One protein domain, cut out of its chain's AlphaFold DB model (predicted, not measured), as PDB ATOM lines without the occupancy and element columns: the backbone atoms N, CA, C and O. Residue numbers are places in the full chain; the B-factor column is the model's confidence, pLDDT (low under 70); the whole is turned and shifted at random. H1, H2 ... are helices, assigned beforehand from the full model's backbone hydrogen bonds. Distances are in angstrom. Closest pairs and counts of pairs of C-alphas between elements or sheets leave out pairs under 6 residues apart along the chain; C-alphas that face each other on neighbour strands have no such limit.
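Overview. This is residues 194 to 297 of the 419 residues of an uncharacterized protein of Candidatus Peregrinibacteria bacterium Greene0416_19 (UniProt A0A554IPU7). What is the shape? A long helix, H4, makes the length, with H1 antiparallel along one side, the shorter H5 folded back beside its last part, and H6 packed on its middle. H2 and H3 belong to a loose stretch near H4's first end, and residues 231 to 242 stick out there. What is the make-up? The printed part has 104 residues with six named helices, H1 to H6 in order, and no named strand: all helix. It is compact, with a radius of gyration of the C-alphas of 14.8 A, and spans 49 by 24 by 24 A.

Along the chain. Where are the first helices? H1, residues 194 to 208, begins at C-alpha 194 (124.699, 59.900, 114.238) and is 20.9 A long; H2 is residues 220 to 227 and H3 residues 236 to 239. And the others? H4, residues 243 to 266, is 33.7 A long; H5 is residues 273 to 282; H6, residues 291 to 297, ends at C-alpha 297 (127.910, 49.775, 120.177).

Arrangement. What touches the hub, H4? H1 touches it at a shallow tilt of 4 degrees, opposite ways, closest at the C-alphas of Lys 208 and Ala 247, 5.5 A. H5 makes a hairpin with H4, touching residues 257 to 265 alone, closest at the C-alphas of Val 257 and Ala 280, 6.2 A. H6 touches residues 250 to 258 alone, closest at the C-alphas of Asn 250 and Ala 291, 5.2 A. What of H2 and H3? H2 touches no helix, and H3 and H4 meet only through their link. Are the backbones helical? Every O i to N i+4 pair is within hydrogen-bond range in H1, H4, H5 and H6, and 3 of 4 in H2; H3 is too short for one.

Size, cuts and confidence. How large is it? The two C-alphas farthest apart, those of Lys 234 and Pro 268, are 49.5 A apart. Are there cuts, long links or weak places? The printed part has no cut, the link H1 to H2 is long, and pLDDT is under 70 at residues 212 to 246 and 287.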
ATOM      1  N   ARG A 194     123.769  58.815 114.599       88.31
ATOM      2  CA  ARG A 194     124.699  59.900 114.238       88.31
ATOM      3  C   ARG A 194     125.438  60.454 115.458       88.31
ATOM      4  O   ARG A 194     126.639  60.701 115.371       88.31
ATOM      5  N   GLN A 195     124.756  60.597 116.593       83.00
ATOM      6  CA  GLN A 195     125.383  61.050 117.837       83.00
ATOM      7  C   GLN A 195     126.358  60.009 118.410       83.00
ATOM      8  O   GLN A 195     127.487  60.356 118.763       83.00
ATOM      9  N   VAL A 196     125.975  58.727 118.440       80.19
ATOM     10  CA  VAL A 196     126.849  57.627 118.897       80.19
ATOM     11  C   VAL A 196     128.085  57.516 118.001       80.19
ATOM     12  O   VAL A 196     129.205  57.365 118.497       80.19
ATOM     13  N   ARG A 197     127.905  57.675 116.683       86.31
ATOM     14  CA  ARG A 197     128.993  57.732 115.702       86.31
ATOM     15  C   ARG A 197     129.959  58.878 115.998       86.31
ATOM     16  O   ARG A 197     131.163  58.642 116.058       86.31
ATOM     17  N   ALA A 198     129.449  60.095 116.200       82.81
ATOM     18  CA  ALA A 198     130.274  61.267 116.489       82.81
ATOM     19  C   ALA A 198     131.058  61.115 117.806       82.81
ATOM     20  O   ALA A 198     132.262  61.378 117.847       82.81
ATOM     21  N   GLY A 199     130.406  60.622 118.865       78.50
ATOM     22  CA  GLY A 199     131.051  60.355 120.153       78.50
ATOM     23  C   GLY A 199     132.155  59.299 120.053       78.50
ATOM     24  O   GLY A 199     133.271  59.511 120.530       78.50
ATOM     25  N   SER A 200     131.873  58.193 119.365       79.50
ATOM     26  CA  SER A 200     132.839  57.114 119.119       79.50
ATOM     27  C   SER A 200     134.046  57.588 118.306       79.50
ATOM     28  O   SER A 200     135.190  57.317 118.677       79.50
ATOM     29  N   PHE A 201     133.806  58.367 117.246       82.19
ATOM     30  CA  PHE A 201     134.865  58.975 116.440       82.19
ATOM     31  C   PHE A 201     135.778  59.856 117.295       82.19
ATOM     32  O   PHE A 201     137.000  59.716 117.243       82.19
ATOM     33  N   ARG A 202     135.200  60.727 118.135       80.88
ATOM     34  CA  ARG A 202     135.978  61.609 119.014       80.88
ATOM     35  C   ARG A 202     136.852  60.812 119.979       80.88
ATOM     36  O   ARG A 202     138.016  61.152 120.156       80.88
ATOM     37  N   GLN A 203     136.337  59.733 120.565       75.12
ATOM     38  CA  GLN A 203     137.122  58.879 121.464       75.12
ATOM     39  C   GLN A 203     138.297  58.207 120.735       75.12
ATOM     40  O   GLN A 203     139.421  58.233 121.237       75.12
ATOM     41  N   LEU A 204     138.076  57.672 119.531       76.56
ATOM     42  CA  LEU A 204     139.150  57.107 118.704       76.56
ATOM     43  C   LEU A 204     140.203  58.160 118.321       76.56
ATOM     44  O   LEU A 204     141.399  57.878 118.385       76.56
ATOM     45  N   MET A 205     139.780  59.384 118.000       80.06
ATOM     46  CA  MET A 205     140.685  60.496 117.695       80.06
ATOM     47  C   MET A 205     141.546  60.894 118.891       80.06
ATOM     48  O   MET A 205     142.764  60.993 118.758       80.06
ATOM     49  N   ARG A 206     140.946  61.047 120.073       77.44
ATOM     50  CA  ARG A 206     141.669  61.369 121.315       77.44
ATOM     51  C   ARG A 206     142.698  60.304 121.670       77.44
ATOM     52  O   ARG A 206     143.780  60.604 122.167       77.44
ATOM     53  N   TRP A 207     142.394  59.044 121.379       75.19
ATOM     54  CA  TRP A 207     143.366  57.970 121.524       75.19
ATOM     55  C   TRP A 207     144.494  58.046 120.498       75.19
ATOM     56  O   TRP A 207     145.658  57.871 120.872       75.19
ATOM     57  N   LYS A 208     144.182  58.339 119.231       78.38
ATOM     58  CA  LYS A 208     145.184  58.523 118.174       78.38
ATOM     59  C   LYS A 208     146.201  59.604 118.550       78.38
ATOM     60  O   LYS A 208     147.396  59.366 118.409       78.38
ATOM     61  N   VAL A 209     145.747  60.736 119.093       78.88
ATOM     62  CA  VAL A 209     146.625  61.846 119.522       78.88
ATOM     63  C   VAL A 209     147.243  61.655 120.915       78.88
ATOM     64  O   VAL A 209     148.008  62.496 121.371       78.88
ATOM     65  N   GLY A 210     146.948  60.546 121.599       71.06
ATOM     66  CA  GLY A 210     147.564  60.204 122.885       71.06
ATOM     67  C   GLY A 210     146.940  60.866 124.119       71.06
ATOM     68  O   GLY A 210     147.442  60.646 125.219       71.06
ATOM     69  N   GLU A 211     145.830  61.598 123.984       70.06
ATOM     70  CA  GLU A 211     145.120  62.227 125.112       70.06
ATOM     71  C   GLU A 211     144.516  61.208 126.086       70.06
ATOM     72  O   GLU A 211     144.369  61.483 127.278       70.06
ATOM     73  N   ILE A 212     144.129  60.031 125.587       66.94
ATOM     74  CA  ILE A 212     143.530  58.966 126.396       66.94
ATOM     75  C   ILE A 212     144.220  57.620 126.170       66.94
ATOM     76  O   ILE A 212     144.699  57.287 125.083       66.94
ATOM     77  N   GLN A 213     144.263  56.820 127.235       64.81
ATOM     78  CA  GLN A 213     144.786  55.454 127.221       64.81
ATOM     79  C   GLN A 213     143.667  54.463 126.874       64.81
ATOM     80  O   GLN A 213     142.538  54.642 127.326       64.81
ATOM     81  N   ILE A 214     143.984  53.371 126.163       62.84
ATOM     82  CA  ILE A 214     143.002  52.344 125.739       62.84
ATOM     83  C   ILE A 214     142.189  51.804 126.923       62.84
ATOM     84  O   ILE A 214     140.976  51.645 126.828       62.84
ATOM     85  N   ARG A 215     142.837  51.592 128.077       58.72
ATOM     86  CA  ARG A 215     142.181  51.120 129.310       58.72
ATOM     87  C   ARG A 215     141.058  52.036 129.824       58.72
ATOM     88  O   ARG A 215     140.262  51.596 130.644       58.72
ATOM     89  N   ASN A 216     141.021  53.290 129.370       60.78
ATOM     90  CA  ASN A 216     140.015  54.285 129.736       60.78
ATOM     91  C   ASN A 216     138.919  54.442 128.659       60.78
ATOM     92  O   ASN A 216     138.005  55.235 128.852       60.78
ATOM     93  N   MET A 217     139.011  53.733 127.525       58.09
ATOM     94  CA  MET A 217     138.070  53.851 126.397       58.09
ATOM     95  C   MET A 217     136.965  52.796 126.393       58.09
ATOM     96  O   MET A 217     135.919  53.012 125.792       58.09
ATOM     97  N   VAL A 218     137.206  51.645 127.019       53.62
ATOM     98  CA  VAL A 218     136.333  50.465 126.956       53.62
ATOM     99  C   VAL A 218     136.137  49.911 128.370       53.62
ATOM    100  O   VAL A 218     137.061  50.000 129.185       53.62
ATOM    101  N   PRO A 219     134.957  49.351 128.701       51.41
ATOM    102  CA  PRO A 219     134.707  48.819 130.035       51.41
ATOM    103  C   PRO A 219     135.703  47.704 130.375       51.41
ATOM    104  O   PRO A 219     136.119  46.949 129.499       51.41
ATOM    105  N   ARG A 220     136.066  47.556 131.658       48.88
ATOM    106  CA  ARG A 220     137.043  46.542 132.113       48.88
ATOM    107  C   ARG A 220     136.696  45.112 131.668       48.88
ATOM    108  O   ARG A 220     137.604  44.339 131.385       48.88
ATOM    109  N   SER A 221     135.407  44.783 131.566       51.00
ATOM    110  CA  SER A 221     134.923  43.504 131.029       51.00
ATOM    111  C   SER A 221     135.271  43.319 129.548       51.00
ATOM    112  O   SER A 221     135.717  42.251 129.143       51.00
ATOM    113  N   SER A 222     135.149  44.372 128.740       49.94
ATOM    114  CA  SER A 222     135.588  44.372 127.341       49.94
ATOM    115  C   SER A 222     137.108  44.380 127.223       49.94
ATOM    116  O   SER A 222     137.640  43.794 126.288       49.94
ATOM    117  N   VAL A 223     137.823  44.986 128.178       52.25
ATOM    118  CA  VAL A 223     139.293  44.971 128.210       52.25
ATOM    119  C   VAL A 223     139.826  43.542 128.327       52.25
ATOM    120  O   VAL A 223     140.791  43.236 127.642       52.25
ATOM    121  N   SER A 224     139.208  42.640 129.100       49.88
ATOM    122  CA  SER A 224     139.689  41.247 129.161       49.88
ATOM    123  C   SER A 224     139.490  40.503 127.834       49.88
ATOM    124  O   SER A 224     140.393  39.791 127.409       49.88
ATOM    125  N   SER A 225     138.360  40.723 127.148       53.75
ATOM    126  CA  SER A 225     138.087  40.178 125.807       53.75
ATOM    127  C   SER A 225     139.006  40.773 124.731       53.75
ATOM    128  O   SER A 225     139.430  40.076 123.808       53.75
ATOM    129  N   LEU A 226     139.359  42.055 124.858       52.84
ATOM    130  CA  LEU A 226     140.332  42.723 123.993       52.84
ATOM    131  C   LEU A 226     141.745  42.190 124.249       52.84
ATOM    132  O   LEU A 226     142.451  41.876 123.301       52.84
ATOM    133  N   LEU A 227     142.146  42.027 125.512       51.84
ATOM    134  CA  LEU A 227     143.456  41.494 125.891       51.84
ATOM    135  C   LEU A 227     143.621  40.018 125.500       51.84
ATOM    136  O   LEU A 227     144.714  39.635 125.101       51.84
ATOM    137  N   SER A 228     142.559  39.203 125.536       53.62
ATOM    138  CA  SER A 228     142.605  37.809 125.061       53.62
ATOM    139  C   SER A 228     142.765  37.681 123.544       53.62
ATOM    140  O   SER A 228     143.143  36.621 123.056       53.62
ATOM    141  N   GLN A 229     142.486  38.749 122.792       52.78
ATOM    142  CA  GLN A 229     142.733  38.817 121.348       52.78
ATOM    143  C   GLN A 229     144.172  39.274 121.023       52.78
ATOM    144  O   GLN A 229     144.524  39.377 119.847       52.78
ATOM    145  N   ILE A 230     145.016  39.536 122.037       52.38
ATOM    146  CA  ILE A 230     146.391  40.039 121.884       52.38
ATOM    147  C   ILE A 230     147.417  38.944 122.261       52.38
ATOM    148  O   ILE A 230     147.359  38.406 123.365       52.38
ATOM    149  N   PRO A 231     148.413  38.640 121.404       44.81
ATOM    150  CA  PRO A 231     149.514  37.723 121.729       44.81
ATOM    151  C   PRO A 231     150.433  38.264 122.850       44.81
ATOM    152  O   PRO A 231     150.767  39.448 122.874       44.81
ATOM    153  N   ASN A 232     150.870  37.396 123.768       48.62
ATOM    154  CA  ASN A 232     151.537  37.720 125.044       48.62
ATOM    155  C   ASN A 232     152.645  38.820 125.027       48.62
ATOM    156  O   ASN A 232     153.788  38.601 124.626       48.62
ATOM    157  N   GLY A 233     152.352  39.964 125.662       51.31
ATOM    158  CA  GLY A 233     153.171  40.533 126.750       51.31
ATOM    159  C   GLY A 233     154.266  41.570 126.446       51.31
ATOM    160  O   GLY A 233     154.192  42.678 126.968       51.31
ATOM    161  N   LYS A 234     155.318  41.257 125.677       44.69
ATOM    162  CA  LYS A 234     156.536  42.117 125.620       44.69
ATOM    163  C   LYS A 234     156.718  42.914 124.320       44.69
ATOM    164  O   LYS A 234     157.346  43.966 124.337       44.69
ATOM    165  N   ALA A 235     156.068  42.502 123.232       50.22
ATOM    166  CA  ALA A 235     155.970  43.285 121.994       50.22
ATOM    167  C   ALA A 235     154.993  44.474 122.113       50.22
ATOM    168  O   ALA A 235     155.073  45.427 121.346       50.22
ATOM    169  N   HIS A 236     154.096  44.440 123.105       48.16
ATOM    170  CA  HIS A 236     152.967  45.358 123.281       48.16
ATOM    171  C   HIS A 236     153.365  46.844 123.412       48.16
ATOM    172  O   HIS A 236     152.673  47.713 122.890       48.16
ATOM    173  N   ASN A 237     154.506  47.151 124.036       43.69
ATOM    174  CA  ASN A 237     154.971  48.535 124.210       43.69
ATOM    175  C   ASN A 237     155.761  49.073 123.002       43.69
ATOM    176  O   ASN A 237     155.734  50.273 122.749       43.69
ATOM    177  N   LEU A 238     156.386  48.197 122.208       41.72
ATOM    178  CA  LEU A 238     156.996  48.542 120.914       41.72
ATOM    179  C   LEU A 238     155.918  48.681 119.813       41.72
ATOM    180  O   LEU A 238     155.991  49.552 118.952       41.72
ATOM    181  N   TYR A 239     154.853  47.881 119.922       49.03
ATOM    182  CA  TYR A 239     153.611  47.903 119.140       49.03
ATOM    183  C   TYR A 239     152.807  49.202 119.315       49.03
ATOM    184  O   TYR A 239     152.252  49.725 118.350       49.03
ATOM    185  N   LEU A 240     152.816  49.791 120.515       48.81
ATOM    186  CA  LEU A 240     152.277  51.134 120.740       48.81
ATOM    187  C   LEU A 240     153.113  52.238 120.060       48.81
ATOM    188  O   LEU A 240     152.601  53.331 119.874       48.81
ATOM    189  N   GLY A 241     154.362  51.981 119.658       43.91
ATOM    190  CA  GLY A 241     155.189  52.898 118.856       43.91
ATOM    191  C   GLY A 241     154.837  52.897 117.361       43.91
ATOM    192  O   GLY A 241     154.965  53.921 116.700       43.91
ATOM    193  N   MET A 242     154.262  51.800 116.847       50.56
ATOM    194  CA  MET A 242     153.598  51.730 115.529       50.56
ATOM    195  C   MET A 242     152.149  52.273 115.569       50.56
ATOM    196  O   MET A 242     151.381  52.089 114.619       50.56
ATOM    197  N   ARG A 243     151.755  52.942 116.672       52.88
ATOM    198  CA  ARG A 243     150.396  53.448 116.954       52.88
ATOM    199  C   ARG A 243     149.786  54.259 115.836       52.88
ATOM    200  O   ARG A 243     148.576  54.186 115.707       52.88
ATOM    201  N   ALA A 244     150.560  55.032 115.078       54.72
ATOM    202  CA  ALA A 244     150.005  55.859 114.010       54.72
ATOM    203  C   ALA A 244     149.301  54.985 112.958       54.72
ATOM    204  O   ALA A 244     148.098  55.123 112.771       54.72
ATOM    205  N   GLY A 245     149.995  53.985 112.399       63.53
ATOM    206  CA  GLY A 245     149.413  53.075 111.404       63.53
ATOM    207  C   GLY A 245     148.285  52.199 111.961       63.53
ATOM    208  O   GLY A 245     147.276  51.974 111.298       63.53
ATOM    209  N   LEU A 246     148.397  51.744 113.213       67.56
ATOM    210  CA  LEU A 246     147.314  51.018 113.892       67.56
ATOM    211  C   LEU A 246     146.098  51.911 114.166       67.56
ATOM    212  O   LEU A 246     144.961  51.462 114.012       67.56
ATOM    213  N   ALA A 247     146.314  53.162 114.558       70.50
ATOM    214  CA  ALA A 247     145.246  54.114 114.806       70.50
ATOM    215  C   ALA A 247     144.556  54.535 113.515       70.50
ATOM    216  O   ALA A 247     143.331  54.590 113.490       70.50
ATOM    217  N   ASP A 248     145.315  54.731 112.441       81.12
ATOM    218  CA  ASP A 248     144.785  55.029 111.114       81.12
ATOM    219  C   ASP A 248     143.946  53.870 110.575       81.12
ATOM    220  O   ASP A 248     142.833  54.095 110.107       81.12
ATOM    221  N   ASN A 249     144.392  52.621 110.748       82.25
ATOM    222  CA  ASN A 249     143.609  51.443 110.360       82.25
ATOM    223  C   ASN A 249     142.294  51.312 111.150       82.25
ATOM    224  O   ASN A 249     141.258  50.951 110.587       82.25
ATOM    225  N   ASN A 250     142.311  51.599 112.455       83.81
ATOM    226  CA  ASN A 250     141.104  51.558 113.285       83.81
ATOM    227  C   ASN A 250     140.155  52.717 112.969       83.81
ATOM    228  O   ASN A 250     138.950  52.505 112.860       83.81
ATOM    229  N   LEU A 251     140.685  53.924 112.780       86.56
ATOM    230  CA  LEU A 251     139.894  55.099 112.437       86.56
ATOM    231  C   LEU A 251     139.280  54.967 111.040       86.56
ATOM    232  O   LEU A 251     138.094  55.229 110.877       86.56
ATOM    233  N   SER A 252     140.058  54.504 110.060       88.69
ATOM    234  CA  SER A 252     139.597  54.255 108.692       88.69
ATOM    235  C   SER A 252     138.494  53.195 108.661       88.69
ATOM    236  O   SER A 252     137.413  53.448 108.129       88.69
ATOM    237  N   ALA A 253     138.698  52.051 109.331       88.81
ATOM    238  CA  ALA A 253     137.664  51.021 109.443       88.81
ATOM    239  C   ALA A 253     136.402  51.541 110.148       88.81
ATOM    240  O   ALA A 253     135.294  51.300 109.673       88.81
ATOM    241  N   PHE A 254     136.557  52.292 111.245       89.88
ATOM    242  CA  PHE A 254     135.427  52.897 111.946       89.88
ATOM    243  C   PHE A 254     134.653  53.857 111.038       89.88
ATOM    244  O   PHE A 254     133.432  53.759 110.947       89.88
ATOM    245  N   VAL A 255     135.334  54.782 110.357       91.75
ATOM    246  CA  VAL A 255     134.692  55.769 109.475       91.75
ATOM    247  C   VAL A 255     133.990  55.084 108.309       91.75
ATOM    248  O   VAL A 255     132.852  55.449 108.020       91.75
ATOM    249  N   SER A 256     134.621  54.091 107.683       91.69
ATOM    250  CA  SER A 256     134.042  53.343 106.565       91.69
ATOM    251  C   SER A 256     132.747  52.635 106.982       91.69
ATOM    252  O   SER A 256     131.664  52.984 106.509       91.69
ATOM    253  N   VAL A 257     132.825  51.739 107.972       91.06
ATOM    254  CA  VAL A 257     131.682  50.908 108.389       91.06
ATOM    255  C   VAL A 257     130.588  51.745 109.058       91.06
ATOM    256  O   VAL A 257     129.406  51.545 108.801       91.06
ATOM    257  N   SER A 258     130.942  52.752 109.867       91.19
ATOM    258  CA  SER A 258     129.932  53.647 110.455       91.19
ATOM    259  C   SER A 258     129.252  54.554 109.423       91.19
ATOM    260  O   SER A 258     128.123  54.992 109.657       91.19
ATOM    261  N   SER A 259     129.899  54.851 108.291       93.81
ATOM    262  CA  SER A 259     129.241  55.543 107.175       93.81
ATOM    263  C   SER A 259     128.233  54.630 106.497       93.81
ATOM    264  O   SER A 259     127.105  55.056 106.268       93.81
ATOM    265  N   GLU A 260     128.597  53.368 106.270       92.19
ATOM    266  CA  GLU A 260     127.688  52.355 105.736       92.19
ATOM    267  C   GLU A 260     126.472  52.144 106.650       92.19
ATOM    268  O   GLU A 260     125.341  52.180 106.173       92.19
ATOM    269  N   PHE A 261     126.664  52.065 107.971       91.06
ATOM    270  CA  PHE A 261     125.556  52.011 108.938       91.06
ATOM    271  C   PHE A 261     124.609  53.208 108.829       91.06
ATOM    272  O   PHE A 261     123.396  53.042 108.915       91.06
ATOM    273  N   VAL A 262     125.138  54.422 108.632       92.12
ATOM    274  CA  VAL A 262     124.299  55.614 108.432       92.12
ATOM    275  C   VAL A 262     123.527  55.523 107.117       92.12
ATOM    276  O   VAL A 262     122.341  55.847 107.107       92.12
ATOM    277  N   THR A 263     124.153  55.050 106.038       92.44
ATOM    278  CA  THR A 263     123.484  54.825 104.749       92.44
ATOM    279  C   THR A 263     122.363  53.793 104.878       92.44
ATOM    280  O   THR A 263     121.244  54.055 104.446       92.44
ATOM    281  N   ILE A 264     122.620  52.662 105.543       89.25
ATOM    282  CA  ILE A 264     121.623  51.616 105.821       89.25
ATOM    283  C   ILE A 264     120.478  52.170 106.683       89.25
ATOM    284  O   ILE A 264     119.314  51.892 106.420       89.25
ATOM    285  N   ALA A 265     120.778  52.985 107.695       88.62
ATOM    286  CA  ALA A 265     119.769  53.594 108.562       88.62
ATOM    287  C   ALA A 265     118.917  54.675 107.868       88.62
ATOM    288  O   ALA A 265     117.851  55.024 108.374       88.62
ATOM    289  N   MET A 266     119.384  55.227 106.744       89.88
ATOM    290  CA  MET A 266     118.648  56.209 105.942       89.88
ATOM    291  C   MET A 266     117.659  55.576 104.960       89.88
ATOM    292  O   MET A 266     116.760  56.274 104.491       89.88
ATOM    293  N   THR A 267     117.803  54.291 104.628       86.31
ATOM    294  CA  THR A 267     116.831  53.609 103.762       86.31
ATOM    295  C   THR A 267     115.505  53.406 104.504       86.31
ATOM    296  O   THR A 267     115.506  53.358 105.735       86.31
ATOM    297  N   PRO A 268     114.356  53.280 103.815       81.19
ATOM    298  CA  PRO A 268     113.096  52.872 104.444       81.19
ATOM    299  C   PRO A 268     113.192  51.477 105.094       81.19
ATOM    300  O   PRO A 268     114.085  50.708 104.733       81.19
ATOM    301  N   PRO A 269     112.323  51.143 106.074       77.75
ATOM    302  CA  PRO A 269     112.277  49.800 106.653       77.75
ATOM    303  C   PRO A 269     112.165  48.738 105.564       77.75
ATOM    304  O   PRO A 269     111.339  48.851 104.665       77.75
ATOM    305  N   SER A 270     113.041  47.737 105.609       77.00
ATOM    306  CA  SER A 270     113.063  46.651 104.636       77.00
ATOM    307  C   SER A 270     113.654  45.394 105.259       77.00
ATOM    308  O   SER A 270     114.513  45.470 106.142       77.00
ATOM    309  N   THR A 271     113.239  44.238 104.746       71.25
ATOM    310  CA  THR A 271     113.718  42.918 105.189       71.25
ATOM    311  C   THR A 271     115.228  42.767 105.021       71.25
ATOM    312  O   THR A 271     115.891  42.113 105.818       71.25
ATOM    313  N   GLN A 272     115.801  43.461 104.039       76.62
ATOM    314  CA  GLN A 272     117.227  43.415 103.721       76.62
ATOM    315  C   GLN A 272     118.086  44.309 104.625       76.62
ATOM    316  O   GLN A 272     119.311  44.184 104.621       76.62
ATOM    317  N   ARG A 273     117.489  45.223 105.406       80.75
ATOM    318  CA  ARG A 273     118.253  46.206 106.192       80.75
ATOM    319  C   ARG A 273     119.162  45.535 107.222       80.75
ATOM    320  O   ARG A 273     120.305  45.954 107.402       80.75
ATOM    321  N   MET A 274     118.669  44.497 107.897       73.62
ATOM    322  CA  MET A 274     119.451  43.771 108.903       73.62
ATOM    323  C   MET A 274     120.558  42.924 108.274       73.62
ATOM    324  O   MET A 274     121.639  42.810 108.851       73.62
ATOM    325  N   ASP A 275     120.334  42.384 107.079       80.44
ATOM    326  CA  ASP A 275     121.355  41.625 106.359       80.44
ATOM    327  C   ASP A 275     122.452  42.534 105.808       80.44
ATOM    328  O   ASP A 275     123.632  42.223 105.969       80.44
ATOM    329  N   ALA A 276     122.090  43.707 105.279       83.81
ATOM    330  CA  ALA A 276     123.049  44.751 104.923       83.81
ATOM    331  C   ALA A 276     123.895  45.166 106.139       83.81
ATOM    332  O   ALA A 276     125.111  45.313 106.037       83.81
ATOM    333  N   TRP A 277     123.276  45.275 107.320       80.38
ATOM    334  CA  TRP A 277     123.998  45.586 108.554       80.38
ATOM    335  C   TRP A 277     124.998  44.486 108.937       80.38
ATOM    336  O   TRP A 277     126.155  44.774 109.250       80.38
ATOM    337  N   LYS A 278     124.578  43.213 108.905       79.44
ATOM    338  CA  LYS A 278     125.458  42.064 109.182       79.44
ATOM    339  C   LYS A 278     126.612  41.988 108.179       79.44
ATOM    340  O   LYS A 278     127.746  41.736 108.583       79.44
ATOM    341  N   ALA A 279     126.333  42.234 106.899       86.25
ATOM    342  CA  ALA A 279     127.341  42.273 105.847       86.25
ATOM    343  C   ALA A 279     128.380  43.372 106.117       86.25
ATOM    344  O   ALA A 279     129.573  43.078 106.136       86.25
ATOM    345  N   ALA A 280     127.937  44.589 106.448       85.81
ATOM    346  CA  ALA A 280     128.810  45.702 106.815       85.81
ATOM    347  C   ALA A 280     129.716  45.358 108.017       85.81
ATOM    348  O   ALA A 280     130.928  45.565 107.966       85.81
ATOM    349  N   VAL A 281     129.176  44.739 109.076       77.56
ATOM    350  CA  VAL A 281     129.971  44.259 110.228       77.56
ATOM    351  C   VAL A 281     131.018  43.217 109.810       77.56
ATOM    352  O   VAL A 281     132.147  43.233 110.310       77.56
ATOM    353  N   ALA A 282     130.683  42.316 108.884       81.50
ATOM    354  CA  ALA A 282     131.602  41.281 108.413       81.50
ATOM    355  C   ALA A 282     132.819  41.851 107.658       81.50
ATOM    356  O   ALA A 282     133.872  41.212 107.634       81.50
ATOM    357  N   THR A 283     132.716  43.066 107.102       82.38
ATOM    358  CA  THR A 283     133.831  43.739 106.410       82.38
ATOM    359  C   THR A 283     134.913  44.284 107.346       82.38
ATOM    360  O   THR A 283     135.991  44.654 106.876       82.38
ATOM    361  N   ILE A 284     134.676  44.332 108.668       78.12
ATOM    362  CA  ILE A 284     135.619  44.936 109.619       78.12
ATOM    363  C   ILE A 284     136.945  44.148 109.619       78.12
ATOM    364  O   ILE A 284     136.971  42.988 110.055       78.12
ATOM    365  N   PRO A 285     138.083  44.762 109.238       76.19
ATOM    366  CA  PRO A 285     139.365  44.067 109.204       76.19
ATOM    367  C   PRO A 285     139.778  43.536 110.586       76.19
ATOM    368  O   PRO A 285     139.508  44.158 111.617       76.19
ATOM    369  N   ARG A 286     140.461  42.382 110.639       70.25
ATOM    370  CA  ARG A 286     140.923  41.779 111.911       70.25
ATOM    371  C   ARG A 286     141.881  42.698 112.677       70.25
ATOM    372  O   ARG A 286     141.820  42.767 113.898       70.25
ATOM    373  N   GLN A 287     142.720  43.441 111.960       68.00
ATOM    374  CA  GLN A 287     143.667  44.409 112.516       68.00
ATOM    375  C   GLN A 287     142.997  45.654 113.124       68.00
ATOM    376  O   GLN A 287     143.628  46.358 113.912       68.00
ATOM    377  N   SER A 288     141.720  45.901 112.817       78.56
ATOM    378  CA  SER A 288     140.930  47.021 113.346       78.56
ATOM    379  C   SER A 288     140.153  46.620 114.605       78.56
ATOM    380  O   SER A 288     138.977  46.936 114.783       78.56
ATOM    381  N   TRP A 289     140.827  45.878 115.484       71.94
ATOM    382  CA  TRP A 289     140.254  45.292 116.694       71.94
ATOM    383  C   TRP A 289     139.710  46.337 117.678       71.94
ATOM    384  O   TRP A 289     138.741  46.060 118.380       71.94
ATOM    385  N   LEU A 290     140.293  47.540 117.716       74.50
ATOM    386  CA  LEU A 290     139.855  48.616 118.605       74.50
ATOM    387  C   LEU A 290     138.600  49.323 118.073       74.50
ATOM    388  O   LEU A 290     137.824  49.838 118.869       74.50
ATOM    389  N   ALA A 291     138.364  49.321 116.757       79.38
ATOM    390  CA  ALA A 291     137.154  49.874 116.150       79.38
ATOM    391  C   ALA A 291     135.911  49.004 116.404       79.38
ATOM    392  O   ALA A 291     134.813  49.537 116.551       79.38
ATOM    393  N   ARG A 292     136.087  47.676 116.495       79.38
ATOM    394  CA  ARG A 292     135.006  46.695 116.711       79.38
ATOM    395  C   ARG A 292     134.065  47.043 117.871       79.38
ATOM    396  O   ARG A 292     132.884  47.201 117.594       79.38
ATOM    397  N   PRO A 293     134.528  47.260 119.118       73.69
ATOM    398  CA  PRO A 293     133.619  47.559 120.226       73.69
ATOM    399  C   PRO A 293     132.794  48.835 120.015       73.69
ATOM    400  O   PRO A 293     131.656  48.894 120.471       73.69
ATOM    401  N   PHE A 294     133.330  49.844 119.317       79.81
ATOM    402  CA  PHE A 294     132.568  51.047 118.970       79.81
ATOM    403  C   PHE A 294     131.514  50.747 117.901       79.81
ATOM    404  O   PHE A 294     130.371  51.166 118.035       79.81
ATOM    405  N   LEU A 295     131.868  49.997 116.858       82.88
ATOM    406  CA  LEU A 295     130.927  49.602 115.806       82.88
ATOM    407  C   LEU A 295     129.812  48.692 116.345       82.88
ATOM    408  O   LEU A 295     128.646  48.898 116.015       82.88
ATOM    409  N   ASP A 296     130.144  47.758 117.236       77.06
ATOM    410  CA  ASP A 296     129.169  46.922 117.939       77.06
ATOM    411  C   ASP A 296     128.222  47.772 118.797       77.06
ATOM    412  O   ASP A 296     127.031  47.480 118.900       77.06
ATOM    413  N   ASP A 297     128.731  48.846 119.409       73.81
ATOM    414  CA  ASP A 297     127.910  49.775 120.177       73.81
ATOM    415  C   ASP A 297     126.951  50.578 119.286       73.81
ATOM    416  O   ASP A 297     125.776  50.703 119.631       73.81
TER     417      ASP A 297